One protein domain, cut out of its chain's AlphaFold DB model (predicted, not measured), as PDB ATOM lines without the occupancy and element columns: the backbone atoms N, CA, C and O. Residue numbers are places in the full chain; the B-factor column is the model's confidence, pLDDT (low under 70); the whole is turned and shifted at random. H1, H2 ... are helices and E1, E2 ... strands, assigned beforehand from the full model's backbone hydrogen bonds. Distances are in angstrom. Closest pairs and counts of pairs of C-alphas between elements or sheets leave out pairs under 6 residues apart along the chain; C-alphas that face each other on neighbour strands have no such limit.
ATOM      1  N   VAL A   4      26.869 136.212   3.824       90.56
ATOM      2  CA  VAL A   4      25.882 137.249   4.046       90.56
ATOM      3  C   VAL A   4      25.001 136.809   5.198       90.56
ATOM      4  O   VAL A   4      24.457 135.703   5.196       90.56
ATOM      5  N   VAL A   5      24.877 137.688   6.183       90.31
ATOM      6  CA  VAL A   5      23.982 137.508   7.318       90.31
ATOM      7  C   VAL A   5      22.850 138.503   7.159       90.31
ATOM      8  O   VAL A   5      23.096 139.705   7.083       90.31
ATOM      9  N   LEU A   6      21.622 138.004   7.104       90.25
ATOM     10  CA  LEU A   6      20.430 138.833   7.133       90.25
ATOM     11  C   LEU A   6      19.728 138.640   8.477       90.25
ATOM     12  O   LEU A   6      19.345 137.524   8.829       90.25
ATOM     13  N   SER A   7      19.579 139.728   9.226       89.12
ATOM     14  CA  SER A   7      18.918 139.721  10.529       89.12
ATOM     15  C   SER A   7      17.457 140.118  10.404       89.12
ATOM     16  O   SER A   7      17.138 141.154   9.826       89.12
ATOM     17  N   GLU A   8      16.569 139.317  10.986       87.31
ATOM     18  CA  GLU A   8      15.174 139.718  11.146       87.31
ATOM     19  C   GLU A   8      15.054 140.744  12.271       87.31
ATOM     20  O   GLU A   8      15.535 140.502  13.379       87.31
ATOM     21  N   ILE A   9      14.387 141.866  12.004       87.19
ATOM     22  CA  ILE A   9      14.111 142.905  12.998       87.19
ATOM     23  C   ILE A   9      12.609 142.984  13.261       87.19
ATOM     24  O   ILE A   9      11.804 142.938  12.332       87.19
ATOM     25  N   ARG A  10      12.226 143.155  14.530       82.12
ATOM     26  CA  ARG A  10      10.814 143.168  14.957       82.12
ATOM     27  C   ARG A  10       9.949 144.247  14.297       82.12
ATOM     28  O   ARG A  10       8.726 144.137  14.305       82.12
ATOM     29  N   THR A  11      10.571 145.297  13.762       80.31
ATOM     30  CA  THR A  11       9.896 146.410  13.084       80.31
ATOM     31  C   THR A  11       9.813 146.252  11.560       80.31
ATOM     32  O   THR A  11       9.353 147.180  10.899       80.31
ATOM     33  N   ASN A  12      10.184 145.096  10.986       72.62
ATOM     34  CA  ASN A  12       9.900 144.786   9.578       72.62
ATOM     35  C   ASN A  12       8.376 144.761   9.355       72.62
ATOM     36  O   ASN A  12       7.685 143.824   9.750       72.62
ATOM     37  N   LEU A  13       7.849 145.836   8.766       60.00
ATOM     38  CA  LEU A  13       6.431 146.209   8.832       60.00
ATOM     39  C   LEU A  13       5.471 145.402   7.939       60.00
ATOM     40  O   LEU A  13       4.267 145.614   8.032       60.00
ATOM     41  N   ASP A  14       5.936 144.438   7.147       56.16
ATOM     42  CA  ASP A  14       5.109 143.838   6.087       56.16
ATOM     43  C   ASP A  14       4.602 142.416   6.353       56.16
ATOM     44  O   ASP A  14       4.263 141.704   5.413       56.16
ATOM     45  N   GLY A  15       4.509 141.969   7.612       52.97
ATOM     46  CA  GLY A  15       3.856 140.696   7.993       52.97
ATOM     47  C   GLY A  15       4.488 139.414   7.414       52.97
ATOM     48  O   GLY A  15       4.150 138.305   7.828       52.97
ATOM     49  N   CYS A  16       5.433 139.564   6.497       62.62
ATOM     50  CA  CYS A  16       6.315 138.566   5.947       62.62
ATOM     51  C   CYS A  16       7.664 138.802   6.612       62.62
ATOM     52  O   CYS A  16       8.442 139.655   6.189       62.62
ATOM     53  N   GLY A  17       7.916 138.062   7.689       70.94
ATOM     54  CA  GLY A  17       9.254 137.973   8.254       70.94
ATOM     55  C   GLY A  17      10.283 137.603   7.185       70.94
ATOM     56  O   GLY A  17       9.919 137.137   6.102       70.94
ATOM     57  N   ILE A  18      11.577 137.732   7.477       74.12
ATOM     58  CA  ILE A  18      12.626 137.354   6.504       74.12
ATOM     59  C   ILE A  18      12.498 135.887   6.046       74.12
ATOM     60  O   ILE A  18      12.906 135.492   4.959       74.12
ATOM     61  N   VAL A  19      11.861 135.091   6.896       70.12
ATOM     62  CA  VAL A  19      11.448 133.708   6.703       70.12
ATOM     63  C   VAL A  19      10.438 133.526   5.556       70.12
ATOM     64  O   VAL A  19      10.444 132.498   4.881       70.12
ATOM     65  N   GLY A  20       9.565 134.506   5.320       75.38
ATOM     66  CA  GLY A  20       8.492 134.442   4.324       75.38
ATOM     67  C   GLY A  20       8.960 134.641   2.881       75.38
ATOM     68  O   GLY A  20       8.396 134.019   1.984       75.38
ATOM     69  N   ASP A  21       9.993 135.460   2.661       83.38
ATOM     70  CA  ASP A  21      10.583 135.711   1.337       83.38
ATOM     71  C   ASP A  21      12.090 136.008   1.427       83.38
ATOM     72  O   ASP A  21      12.583 137.103   1.145       83.38
ATOM     73  N   PHE A  22      12.851 135.001   1.858       87.31
ATOM     74  CA  PHE A  22      14.301 135.135   1.987       87.31
ATOM     75  C   PHE A  22      14.983 135.347   0.620       87.31
ATOM     76  O   PHE A  22      15.980 136.062   0.525       87.31
ATOM     77  N   ALA A  23      14.449 134.739  -0.447       89.62
ATOM     78  CA  ALA A  23      14.984 134.882  -1.801       89.62
ATOM     79  C   ALA A  23      14.833 136.323  -2.314       89.62
ATOM     80  O   ALA A  23      15.817 136.899  -2.777       89.62
ATOM     81  N   GLY A  24      13.660 136.938  -2.134       89.12
ATOM     82  CA  GLY A  24      13.436 138.342  -2.472       89.12
ATOM     83  C   GLY A  24      14.327 139.295  -1.670       89.12
ATOM     84  O   GLY A  24      14.880 140.240  -2.233       89.12
ATOM     85  N   ALA A  25      14.558 139.021  -0.381       88.00
ATOM     86  CA  ALA A  25      15.502 139.797   0.430       88.00
ATOM     87  C   ALA A  25      16.952 139.684  -0.084       88.00
ATOM     88  O   ALA A  25      17.680 140.680  -0.127       88.00
ATOM     89  N   ALA A  26      17.370 138.487  -0.507       90.06
ATOM     90  CA  ALA A  26      18.683 138.259  -1.105       90.06
ATOM     91  C   ALA A  26      18.842 138.977  -2.457       90.06
ATOM     92  O   ALA A  26      19.882 139.599  -2.693       90.06
ATOM     93  N   ASP A  27      17.810 138.952  -3.308       90.81
ATOM     94  CA  ASP A  27      17.777 139.695  -4.575       90.81
ATOM     95  C   ASP A  27      17.879 141.207  -4.336       90.81
ATOM     96  O   ASP A  27      18.688 141.884  -4.974       90.81
ATOM     97  N   ALA A  28      17.116 141.737  -3.375       88.62
ATOM     98  CA  ALA A  28      17.141 143.154  -3.021       88.62
ATOM     99  C   ALA A  28      18.526 143.596  -2.525       88.62
ATOM    100  O   ALA A  28      19.029 144.642  -2.947       88.62
ATOM    101  N   LEU A  29      19.178 142.788  -1.677       88.56
ATOM    102  CA  LEU A  29      20.539 143.076  -1.233       88.56
ATOM    103  C   LEU A  29      21.508 143.081  -2.415       88.56
ATOM    104  O   LEU A  29      22.229 144.062  -2.588       88.56
ATOM    105  N   VAL A  30      21.535 142.023  -3.230       88.00
ATOM    106  CA  VAL A  30      22.460 141.943  -4.373       88.00
ATOM    107  C   VAL A  30      22.227 143.089  -5.357       88.00
ATOM    108  O   VAL A  30      23.198 143.683  -5.816       88.00
ATOM    109  N   GLY A  31      20.974 143.472  -5.612       85.75
ATOM    110  CA  GLY A  31      20.638 144.634  -6.440       85.75
ATOM    111  C   GLY A  31      21.097 145.977  -5.854       85.75
ATOM    112  O   GLY A  31      21.356 146.916  -6.604       85.75
ATOM    113  N   SER A  32      21.226 146.078  -4.526       83.38
ATOM    114  CA  SER A  32      21.719 147.281  -3.832       83.38
ATOM    115  C   SER A  32      23.250 147.398  -3.803       83.38
ATOM    116  O   SER A  32      23.787 148.501  -3.667       83.38
ATOM    117  N   LEU A  33      23.962 146.276  -3.946       78.25
ATOM    118  CA  LEU A  33      25.421 146.229  -3.975       78.25
ATOM    119  C   LEU A  33      25.914 146.749  -5.337       78.25
ATOM    120  O   LEU A  33      25.975 146.021  -6.324       78.25
ATOM    121  N   GLN A  34      26.231 148.045  -5.400       59.47
ATOM    122  CA  GLN A  34      26.681 148.728  -6.617       59.47
ATOM    123  C   GLN A  34      27.978 148.111  -7.170       59.47
ATOM    124  O   GLN A  34      29.011 148.266  -6.532       59.47
ATOM    125  N   GLU A  35      27.901 147.454  -8.339       58.53
ATOM    126  CA  GLU A  35      28.912 147.031  -9.353       58.53
ATOM    127  C   GLU A  35      30.425 146.876  -9.022       58.53
ATOM    128  O   GLU A  35      31.230 146.647  -9.927       58.53
ATOM    129  N   GLN A  36      30.885 146.915  -7.775       53.06
ATOM    130  CA  GLN A  36      32.303 146.805  -7.439       53.06
ATOM    131  C   GLN A  36      32.619 145.436  -6.854       53.06
ATOM    132  O   GLN A  36      32.443 145.192  -5.668       53.06
ATOM    133  N   SER A  37      33.149 144.555  -7.709       59.62
ATOM    134  CA  SER A  37      33.927 143.363  -7.332       59.62
ATOM    135  C   SER A  37      33.313 142.499  -6.224       59.62
ATOM    136  O   SER A  37      34.032 141.914  -5.411       59.62
ATOM    137  N   HIS A  38      31.985 142.416  -6.180       71.06
ATOM    138  CA  HIS A  38      31.313 141.526  -5.254       71.06
ATOM    139  C   HIS A  38      31.471 140.079  -5.732       71.06
ATOM    140  O   HIS A  38      31.585 139.819  -6.936       71.06
ATOM    141  N   PRO A  39      31.503 139.117  -4.801       78.62
ATOM    142  CA  PRO A  39      31.485 137.719  -5.178       78.62
ATOM    143  C   PRO A  39      30.266 137.418  -6.043       78.62
ATOM    144  O   PRO A  39      29.194 137.981  -5.818       78.62
ATOM    145  N   ALA A  40      30.421 136.504  -7.002       86.62
ATOM    146  CA  ALA A  40      29.296 136.076  -7.822       86.62
ATOM    147  C   ALA A  40      28.145 135.606  -6.906       86.62
ATOM    148  O   ALA A  40      28.422 134.852  -5.968       86.62
ATOM    149  N   PRO A  41      26.877 135.985  -7.165       88.44
ATOM    150  CA  PRO A  41      25.739 135.651  -6.300       88.44
ATOM    151  C   PRO A  41      25.661 134.165  -5.911       88.44
ATOM    152  O   PRO A  41      25.402 133.823  -4.761       88.44
ATOM    153  N   ALA A  42      26.006 133.274  -6.846       89.06
ATOM    154  CA  ALA A  42      26.062 131.824  -6.642       89.06
ATOM    155  C   ALA A  42      27.142 131.334  -5.646       89.06
ATOM    156  O   ALA A  42      27.156 130.157  -5.294       89.06
ATOM    157  N   GLN A  43      28.077 132.190  -5.225       89.38
ATOM    158  CA  GLN A  43      29.158 131.872  -4.280       89.38
ATOM    159  C   GLN A  43      28.872 132.355  -2.852       89.38
ATOM    160  O   GLN A  43      29.687 132.113  -1.956       89.38
ATOM    161  N   LEU A  44      27.764 133.069  -2.643       90.00
ATOM    162  CA  LEU A  44      27.377 133.605  -1.345       90.00
ATOM    163  C   LEU A  44      26.779 132.502  -0.469       90.00
ATOM    164  O   LEU A  44      25.960 131.700  -0.915       90.00
ATOM    165  N   VAL A  45      27.180 132.485   0.799       89.75
ATOM    166  CA  VAL A  45      26.505 131.703   1.840       89.75
ATOM    167  C   VAL A  45      25.544 132.609   2.567       89.75
ATOM    168  O   VAL A  45      25.956 133.631   3.110       89.75
ATOM    169  N   TRP A  46      24.291 132.187   2.630       90.56
ATOM    170  CA  TRP A  46      23.227 132.962   3.236       90.56
ATOM    171  C   TRP A  46      22.876 132.424   4.611       90.56
ATOM    172  O   TRP A  46      22.554 131.242   4.767       90.56
ATOM    173  N   LEU A  47      22.941 133.303   5.604       90.50
ATOM    174  CA  LEU A  47      22.529 133.023   6.968       90.50
ATOM    175  C   LEU A  47      21.365 133.939   7.343       90.50
ATOM    176  O   LEU A  47      21.485 135.159   7.260       90.50
ATOM    177  N   ALA A  48      20.261 133.351   7.792       89.81
ATOM    178  CA  ALA A  48      19.229 134.064   8.529       89.81
ATOM    179  C   ALA A  48      19.652 134.146   9.998       89.81
ATOM    180  O   ALA A  48      20.042 133.130  10.575       89.81
ATOM    181  N   HIS A  49      19.584 135.330  10.592       90.31
ATOM    182  CA  HIS A  49      19.923 135.576  11.988       90.31
ATOM    183  C   HIS A  49      18.681 136.044  12.748       90.31
ATOM    184  O   HIS A  49      18.103 137.085  12.427       90.31
ATOM    185  N   HIS A  50      18.293 135.271  13.760       87.38
ATOM    186  CA  HIS A  50      17.156 135.564  14.626       87.38
ATOM    187  C   HIS A  50      17.603 135.669  16.077       87.38
ATOM    188  O   HIS A  50      18.515 134.960  16.496       87.38
ATOM    189  N   GLY A  51      16.916 136.486  16.864       86.56
ATOM    190  CA  GLY A  51      17.145 136.573  18.300       86.56
ATOM    191  C   GLY A  51      16.090 137.420  19.006       86.56
ATOM    192  O   GLY A  51      15.038 137.708  18.430       86.56
ATOM    193  N   PRO A  52      16.373 137.893  20.232       86.12
ATOM    194  CA  PRO A  52      15.464 138.763  20.986       86.12
ATOM    195  C   PRO A  52      15.108 140.086  20.282       86.12
ATOM    196  O   PRO A  52      14.154 140.756  20.663       86.12
ATOM    197  N   PHE A  53      15.878 140.490  19.268       86.12
ATOM    198  CA  PHE A  53      15.612 141.671  18.439       86.12
ATOM    199  C   PHE A  53      14.633 141.399  17.278       86.12
ATOM    200  O   PHE A  53      14.132 142.348  16.670       86.12
ATOM    201  N   SER A  54      14.352 140.129  16.968       84.06
ATOM    202  CA  SER A  54      13.515 139.713  15.833       84.06
ATOM    203  C   SER A  54      12.025 139.653  16.166       84.06
ATOM    204  O   SER A  54      11.199 139.868  15.288       84.06
ATOM    205  N   TYR A  55      11.671 139.411  17.431       75.69
ATOM    206  CA  TYR A  55      10.288 139.256  17.888       75.69
ATOM    207  C   TYR A  55      10.029 140.111  19.136       75.69
ATOM    208  O   TYR A  55      10.947 140.419  19.892       75.69
ATOM    209  N   TYR A  56       8.771 140.504  19.364       67.38
ATOM    210  CA  TYR A  56       8.375 141.187  20.609       67.38
ATOM    211  C   TYR A  56       8.378 140.244  21.819       67.38
ATOM    212  O   TYR A  56       8.544 140.682  22.956       67.38
ATOM    213  N   GLU A  57       8.185 138.951  21.573       66.00
ATOM    214  CA  GLU A  57       8.270 137.908  22.587       66.00
ATOM    215  C   GLU A  57       9.715 137.419  22.722       66.00
ATOM    216  O   GLU A  57      10.471 137.378  21.750       66.00
ATOM    217  N   ASN A  58      10.109 137.025  23.935       67.56
ATOM    218  CA  ASN A  58      11.428 136.448  24.158       67.56
ATOM    219  C   ASN A  58      11.481 135.031  23.565       67.56
ATOM    220  O   ASN A  58      11.031 134.073  24.195       67.56
ATOM    221  N   VAL A  59      12.025 134.916  22.356       68.00
ATOM    222  CA  VAL A  59      12.158 133.656  21.605       68.00
ATOM    223  C   VAL A  59      13.403 132.837  21.978       68.00
ATOM    224  O   VAL A  59      13.626 131.771  21.407       68.00
ATOM    225  N   GLY A  60      14.181 133.288  22.967       73.62
ATOM    226  CA  GLY A  60      15.397 132.620  23.429       73.62
ATOM    227  C   GLY A  60      16.676 133.207  22.832       73.62
ATOM    228  O   GLY A  60      16.707 134.362  22.409       73.62
ATOM    229  N   ASP A  61      17.744 132.410  22.862       83.25
ATOM    230  CA  ASP A  61      19.077 132.814  22.410       83.25
ATOM    231  C   ASP A  61      19.118 133.122  20.903       83.25
ATOM    232  O   ASP A  61      18.269 132.677  20.126       83.25
ATOM    233  N   GLU A  62      20.140 133.867  20.478       86.69
ATOM    234  CA  GLU A  62      20.385 134.122  19.059       86.69
ATOM    235  C   GLU A  62      20.635 132.814  18.294       86.69
ATOM    236  O   GLU A  62      21.369 131.922  18.733       86.69
ATOM    237  N   THR A  63      20.032 132.704  17.114       87.38
ATOM    238  CA  THR A  63      20.143 131.543  16.234       87.38
ATOM    239  C   THR A  63      20.512 131.968  14.827       87.38
ATOM    240  O   THR A  63      20.062 132.992  14.315       87.38
ATOM    241  N   PHE A  64      21.314 131.129  14.174       89.31
ATOM    242  CA  PHE A  64      21.651 131.290  12.771       89.31
ATOM    243  C   PHE A  64      21.161 130.081  11.999       89.31
ATOM    244  O   PHE A  64      21.472 128.937  12.339       89.31
ATOM    245  N   THR A  65      20.454 130.342  10.916       89.06
ATOM    246  CA  THR A  65      19.986 129.315  10.000       89.06
ATOM    247  C   THR A  65      20.678 129.499   8.674       89.06
ATOM    248  O   THR A  65      20.608 130.570   8.077       89.06
ATOM    249  N   ARG A  66      21.325 128.448   8.178       89.69
ATOM    250  CA  ARG A  66      21.777 128.445   6.792       89.69
ATOM    251  C   ARG A  66      20.568 128.271   5.880       89.69
ATOM    252  O   ARG A  66      19.807 127.318   6.054       89.69
ATOM    253  N   VAL A  67      20.444 129.174   4.912       88.12
ATOM    254  CA  VAL A  67      19.411 129.144   3.878       88.12
ATOM    255  C   VAL A  67      20.069 128.762   2.563       88.12
ATOM    256  O   VAL A  67      20.972 129.450   2.082       88.12
ATOM    257  N   ASP A  68      19.642 127.644   1.986       88.44
ATOM    258  CA  ASP A  68      20.169 127.196   0.704       88.44
ATOM    259  C   ASP A  68      19.418 127.893  -0.438       88.44
ATOM    260  O   ASP A  68      18.337 127.489  -0.860       88.44
ATOM    261  N   LEU A  69      20.018 128.977  -0.936       89.44
ATOM    262  CA  LEU A  69      19.560 129.676  -2.131       89.44
ATOM    263  C   LEU A  69      20.316 129.199  -3.374       89.44
ATOM    264  O   LEU A  69      21.522 128.950  -3.346       89.44
ATOM    265  N   LYS A  70      19.598 129.119  -4.493       90.69
ATOM    266  CA  LYS A  70      20.126 128.811  -5.823       90.69
ATOM    267  C   LYS A  70      19.972 130.033  -6.713       90.69
ATOM    268  O   LYS A  70      18.884 130.575  -6.825       90.69
ATOM    269  N   TRP A  71      21.051 130.443  -7.364       91.44
ATOM    270  CA  TRP A  71      21.031 131.515  -8.356       91.44
ATOM    271  C   TRP A  71      20.806 130.931  -9.755       91.44
ATOM    272  O   TRP A  71      21.526 130.005 -10.136       91.44
ATOM    273  N   ASP A  72      19.843 131.452 -10.517       91.44
ATOM    274  CA  ASP A  72      19.553 130.986 -11.888       91.44
ATOM    275  C   ASP A  72      20.209 131.823 -12.999       91.44
ATOM    276  O   ASP A  72      20.129 131.462 -14.172       91.44
ATOM    277  N   GLY A  73      20.889 132.913 -12.637       87.31
ATOM    278  CA  GLY A  73      21.442 133.886 -13.581       87.31
ATOM    279  C   GLY A  73      20.798 135.265 -13.468       87.31
ATOM    280  O   GLY A  73      21.448 136.246 -13.820       87.31
ATOM    281  N   GLU A  74      19.579 135.340 -12.940       89.38
ATOM    282  CA  GLU A  74      18.789 136.570 -12.833       89.38
ATOM    283  C   GLU A  74      18.302 136.833 -11.405       89.38
ATOM    284  O   GLU A  74      18.268 137.989 -10.986       89.38
ATOM    285  N   ARG A  75      17.951 135.782 -10.658       91.50
ATOM    286  CA  ARG A  75      17.401 135.882  -9.301       91.50
ATOM    287  C   ARG A  75      17.712 134.661  -8.441       91.50
ATOM    288  O   ARG A  75      18.083 133.587  -8.938       91.50
ATOM    289  N   PHE A  76      17.538 134.811  -7.135       91.69
ATOM    290  CA  PHE A  76      17.596 133.703  -6.196       91.69
ATOM    291  C   PHE A  76      16.293 132.904  -6.167       91.69
ATOM    292  O   PHE A  76      15.184 133.426  -6.236       91.69
ATOM    293  N   HIS A  77      16.449 131.595  -5.999       89.69
ATOM    294  CA  HIS A  77      15.380 130.636  -5.773       89.69
ATOM    295  C   HIS A  77      15.693 129.799  -4.549       89.69
ATOM    296  O   HIS A  77      16.829 129.381  -4.329       89.69
ATOM    297  N   GLY A  78      14.661 129.485  -3.789       79.38
ATOM    298  CA  GLY A  78      14.767 128.662  -2.600       79.38
ATOM    299  C   GLY A  78      13.539 128.871  -1.740       79.38
ATOM    300  O   GLY A  78      12.818 129.855  -1.892       79.38
ATOM    301  N   SER A  79      13.285 127.923  -0.853       65.56
ATOM    302  CA  SER A  79      12.255 128.069   0.162       65.56
ATOM    303  C   SER A  79      12.915 127.999   1.524       65.56
ATOM    304  O   SER A  79      13.790 127.164   1.754       65.56
ATOM    305  N   TYR A  80      12.422 128.809   2.456       63.69
ATOM    306  CA  TYR A  80      12.740 128.677   3.873       63.69
ATOM    307  C   TYR A  80      12.303 127.308   4.442       63.69
ATOM    308  O   TYR A  80      12.535 127.035   5.604       63.69
ATOM    309  N   ALA A  81      11.688 126.405   3.672       59.34
ATOM    310  CA  ALA A  81      11.450 125.025   4.105       59.34
ATOM    311  C   ALA A  81      12.736 124.165   4.174       59.34
ATOM    312  O   ALA A  81      12.780 123.200   4.935       59.34
ATOM    313  N   GLU A  82      13.784 124.502   3.413       58.28
ATOM    314  CA  GLU A  82      15.052 123.753   3.364       58.28
ATOM    315  C   GLU A  82      16.103 124.424   4.265       58.28
ATOM    316  O   GLU A  82      16.975 125.162   3.814       58.28
ATOM    317  N   GLN A  83      15.963 124.218   5.578       67.94
ATOM    318  CA  GLN A  83      16.734 124.927   6.604       67.94
ATOM    319  C   GLN A  83      17.732 124.034   7.300       67.94
ATOM    320  O   GLN A  83      17.411 122.914   7.707       67.94
ATOM    321  N   HIS A  84      18.887 124.607   7.614       76.38
ATOM    322  CA  HIS A  84      19.819 123.992   8.543       76.38
ATOM    323  C   HIS A  84      20.121 124.961   9.681       76.38
ATOM    324  O   HIS A  84      20.970 125.845   9.546       76.38
ATOM    325  N   LEU A  85      19.421 124.785  10.811       82.38
ATOM    326  CA  LEU A  85      19.768 125.461  12.059       82.38
ATOM    327  C   LEU A  85      21.222 125.123  12.405       82.38
ATOM    328  O   LEU A  85      21.608 123.952  12.491       82.38
ATOM    329  N   LEU A  86      22.038 126.153  12.576       80.62
ATOM    330  CA  LEU A  86      23.451 126.000  12.867       80.62
ATOM    331  C   LEU A  86      23.665 125.966  14.378       80.62
ATOM    332  O   LEU A  86      23.163 126.804  15.119       80.62
ATOM    333  N   SER A  87      24.476 125.014  14.839       79.00
ATOM    334  CA  SER A  87      25.021 125.075  16.194       79.00
ATOM    335  C   SER A  87      25.998 126.247  16.320       79.00
ATOM    336  O   SER A  87      26.657 126.604  15.340       79.00
ATOM    337  N   GLY A  88      26.179 126.787  17.529       74.19
ATOM    338  CA  GLY A  88      27.127 127.887  17.770       74.19
ATOM    339  C   GLY A  88      28.542 127.599  17.246       74.19
ATOM    340  O   GLY A  88      29.172 128.452  16.628       74.19
ATOM    341  N   THR A  89      29.017 126.353  17.357       72.06
ATOM    342  CA  THR A  89      30.305 125.926  16.783       72.06
ATOM    343  C   THR A  89      30.347 126.035  15.255       72.06
ATOM    344  O   THR A  89      31.382 126.388  14.688       72.06
ATOM    345  N   ASN A  90      29.248 125.717  14.566       78.81
ATOM    346  CA  ASN A  90      29.172 125.809  13.107       78.81
ATOM    347  C   ASN A  90      29.092 127.264  12.637       78.81
ATOM    348  O   ASN A  90      29.736 127.598  11.644       78.81
ATOM    349  N   VAL A  91      28.379 128.119  13.374       80.31
ATOM    350  CA  VAL A  91      28.341 129.569  13.132       80.31
ATOM    351  C   VAL A  91      29.732 130.169  13.281       80.31
ATOM    352  O   VAL A  91      30.237 130.762  12.334       80.31
ATOM    353  N   ASN A  92      30.405 129.925  14.408       79.06
ATOM    354  CA  ASN A  92      31.744 130.460  14.668       79.06
ATOM    355  C   ASN A  92      32.770 129.999  13.627       79.06
ATOM    356  O   ASN A  92      33.641 130.768  13.221       79.06
ATOM    357  N   ARG A  93      32.653 128.750  13.154       79.88
ATOM    358  CA  ARG A  93      33.496 128.242  12.065       79.88
ATOM    359  C   ARG A  93      33.222 128.970  10.751       79.88
ATOM    360  O   ARG A  93      34.169 129.284  10.041       79.88
ATOM    361  N   LEU A  94      31.954 129.211  10.418       81.06
ATOM    362  CA  LEU A  94      31.575 129.915   9.193       81.06
ATOM    363  C   LEU A  94      32.054 131.365   9.239       81.06
ATOM    364  O   LEU A  94      32.825 131.772   8.374       81.06
ATOM    365  N   LEU A  95      31.699 132.097  10.294       82.88
ATOM    366  CA  LEU A  95      32.116 133.485  10.499       82.88
ATOM    367  C   LEU A  95      33.635 133.639  10.677       82.88
ATOM    368  O   LEU A  95      34.143 134.751  10.629       82.88
ATOM    369  N   SER A  96      34.384 132.537  10.819       83.00
ATOM    370  CA  SER A  96      35.854 132.522  10.832       83.00
ATOM    371  C   SER A  96      36.458 133.458  11.889       83.00
ATOM    372  O   SER A  96      37.495 134.074  11.661       83.00
ATOM    373  N   GLY A  97      35.802 133.561  13.049       77.31
ATOM    374  CA  GLY A  97      36.221 134.438  14.148       77.31
ATOM    375  C   GLY A  97      35.793 135.903  14.016       77.31
ATOM    376  O   GLY A  97      36.182 136.706  14.857       77.31
ATOM    377  N   VAL A  98      35.002 136.263  13.000       81.12
ATOM    378  CA  VAL A  98      34.315 137.558  12.959       81.12
ATOM    379  C   VAL A  98      33.208 137.552  14.009       81.12
ATOM    380  O   VAL A  98      32.271 136.758  13.925       81.12
ATOM    381  N   GLU A  99      33.322 138.442  14.987       82.44
ATOM    382  CA  GLU A  99      32.246 138.738  15.929       82.44
ATOM    383  C   GLU A  99      31.328 139.791  15.309       82.44
ATOM    384  O   GLU A  99      31.785 140.843  14.858       82.44
ATOM    385  N   LEU A 100      30.032 139.489  15.248       84.19
ATOM    386  CA  LEU A 100      29.031 140.460  14.828       84.19
ATOM    387  C   LEU A 100      28.733 141.386  16.006       84.19
ATOM    388  O   LEU A 100      28.513 140.919  17.124       84.19
ATOM    389  N   GLU A 101      28.697 142.693  15.754       88.31
ATOM    390  CA  GLU A 101      28.155 143.621  16.740       88.31
ATOM    391  C   GLU A 101      26.695 143.249  17.052       88.31
ATOM    392  O   GLU A 101      25.954 142.876  16.134       88.31
ATOM    393  N   PRO A 102      26.252 143.357  18.319       88.94
ATOM    394  CA  PRO A 102      24.868 143.080  18.673       88.94
ATOM    395  C   PRO A 102      23.918 143.901  17.802       88.94
ATOM    396  O   PRO A 102      24.050 145.125  17.727       88.94
ATOM    397  N   VAL A 103      22.929 143.248  17.185       89.62
ATOM    398  CA  VAL A 103      21.967 143.909  16.284       89.62
ATOM    399  C   VAL A 103      21.342 145.159  16.922       89.62
ATOM    400  O   VAL A 103      21.308 146.194  16.256       89.62
ATOM    401  N   PRO A 104      20.954 145.156  18.218       88.38
ATOM    402  CA  PRO A 104      20.483 146.364  18.886       88.38
ATOM    403  C   PRO A 104      21.443 147.561  18.840       88.38
ATOM    404  O   PRO A 104      21.011 148.703  18.685       88.38
ATOM    405  N   ALA A 105      22.746 147.311  18.973       90.31
ATOM    406  CA  ALA A 105      23.764 148.354  18.933       90.31
ATOM    407  C   ALA A 105      23.936 148.902  17.509       90.31
ATOM    408  O   ALA A 105      23.991 150.118  17.332       90.31
ATOM    409  N   VAL A 106      23.951 148.023  16.503       90.88
ATOM    410  CA  VAL A 106      24.049 148.410  15.086       90.88
ATOM    411  C   VAL A 106      22.852 149.265  14.672       90.88
ATOM    412  O   VAL A 106      23.022 150.332  14.088       90.88
ATOM    413  N   LEU A 107      21.634 148.844  15.019       88.56
ATOM    414  CA  LEU A 107      20.419 149.595  14.701       88.56
ATOM    415  C   LEU A 107      20.417 150.982  15.360       88.56
ATOM    416  O   LEU A 107      20.120 151.971  14.692       88.56
ATOM    417  N   ALA A 108      20.839 151.080  16.625       90.38
ATOM    418  CA  ALA A 108      20.972 152.366  17.306       90.38
ATOM    419  C   ALA A 108      21.981 153.304  16.612       90.38
ATOM    420  O   ALA A 108      21.717 154.499  16.482       90.38
ATOM    421  N   GLN A 109      23.111 152.781  16.118       92.94
ATOM    422  CA  GLN A 109      24.098 153.564  15.356       92.94
ATOM    423  C   GLN A 109      23.539 154.074  14.020       92.94
ATOM    424  O   GLN A 109      23.893 155.169  13.582       92.94
ATOM    425  N   LEU A 110      22.647 153.307  13.390       89.00
ATOM    426  CA  LEU A 110      21.953 153.693  12.158       89.00
ATOM    427  C   LEU A 110      20.791 154.673  12.399       89.00
ATOM    428  O   LEU A 110      20.149 155.100  11.441       89.00
ATOM    429  N   GLY A 111      20.512 155.041  13.656       89.00
ATOM    430  CA  GLY A 111      19.366 155.874  14.021       89.00
ATOM    431  C   GLY A 111      18.026 155.153  13.864       89.00
ATOM    432  O   GLY A 111      16.995 155.805  13.716       89.00
TER     433      GLY A 111
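This is residues 4 to 111 of the 114 residues of an uncharacterized protein of Actinomadura darangshiensis (UniProt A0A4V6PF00). A small, strongly twisted sheet of four strands stands between two helices, H1 over one face and H2 over the other, with H3 off the sheet near the end of edge strand E1. Long loops join the strands, and residues 32 to 37 stick out beyond H1. You have 108 printed residues, ordered E1 H1 E2 E3 E4 H2 H3; the sheet is mixed, E1 E2 E3 E4. The class is mixed, helices and strands, with under half of the residues in named elements; the whole is compact, radius of gyration of the C-alphas 14.2 A, spans 39 by 33 by 31 A.

Find C-alpha 4 at (25.882, 137.249, 4.046), where E1, residues 4 to 7, begins. E2 is residues 45 to 50, 16.3 A long; E3 is 63 to 67, 12.6 A; E4 is 83 to 86. H1, residues 22 to 32, runs 15.4 A; H2 is 88 to 95; H3, 103 to 109, ends at C-alpha 109, (24.098, 153.564, 15.356).

E1 and E2 are parallel, N 4 to O 45 being 2.8 A; with H1 they form a strand-helix-strand unit, two parallel neighbours with a helix between, its crossover right-handed. E2, E3 and E4 form a meander, each strand the antiparallel neighbour of the one before; look at N 48 and O 65, 2.8 A, and N 86 and O 64, 2.9 A. H1 is on the sheet over E1 and E2, height 10.7 A; H2 is on the opposite face over E3, height 9.1 A, C-alphas 64 and 91 being closest at 6.9 A. H3 is not on the sheet; its closest C-alpha to E1 is Val 103, 7.7 A from that of Ser 7. In H1, H2 and H3 every O i to N i+4 pair is within hydrogen-bond range.

The C-alphas farthest apart, of Ser 37 and Glu 57, are 39.8 A apart. The printed part has no cut; the links E1 to H1, H1 to E2, E2 to E3 and E3 to E4 are long. Confidence is under 70 at residues 13 to 16, 34 to 37, 56 to 59 and 79 to 83.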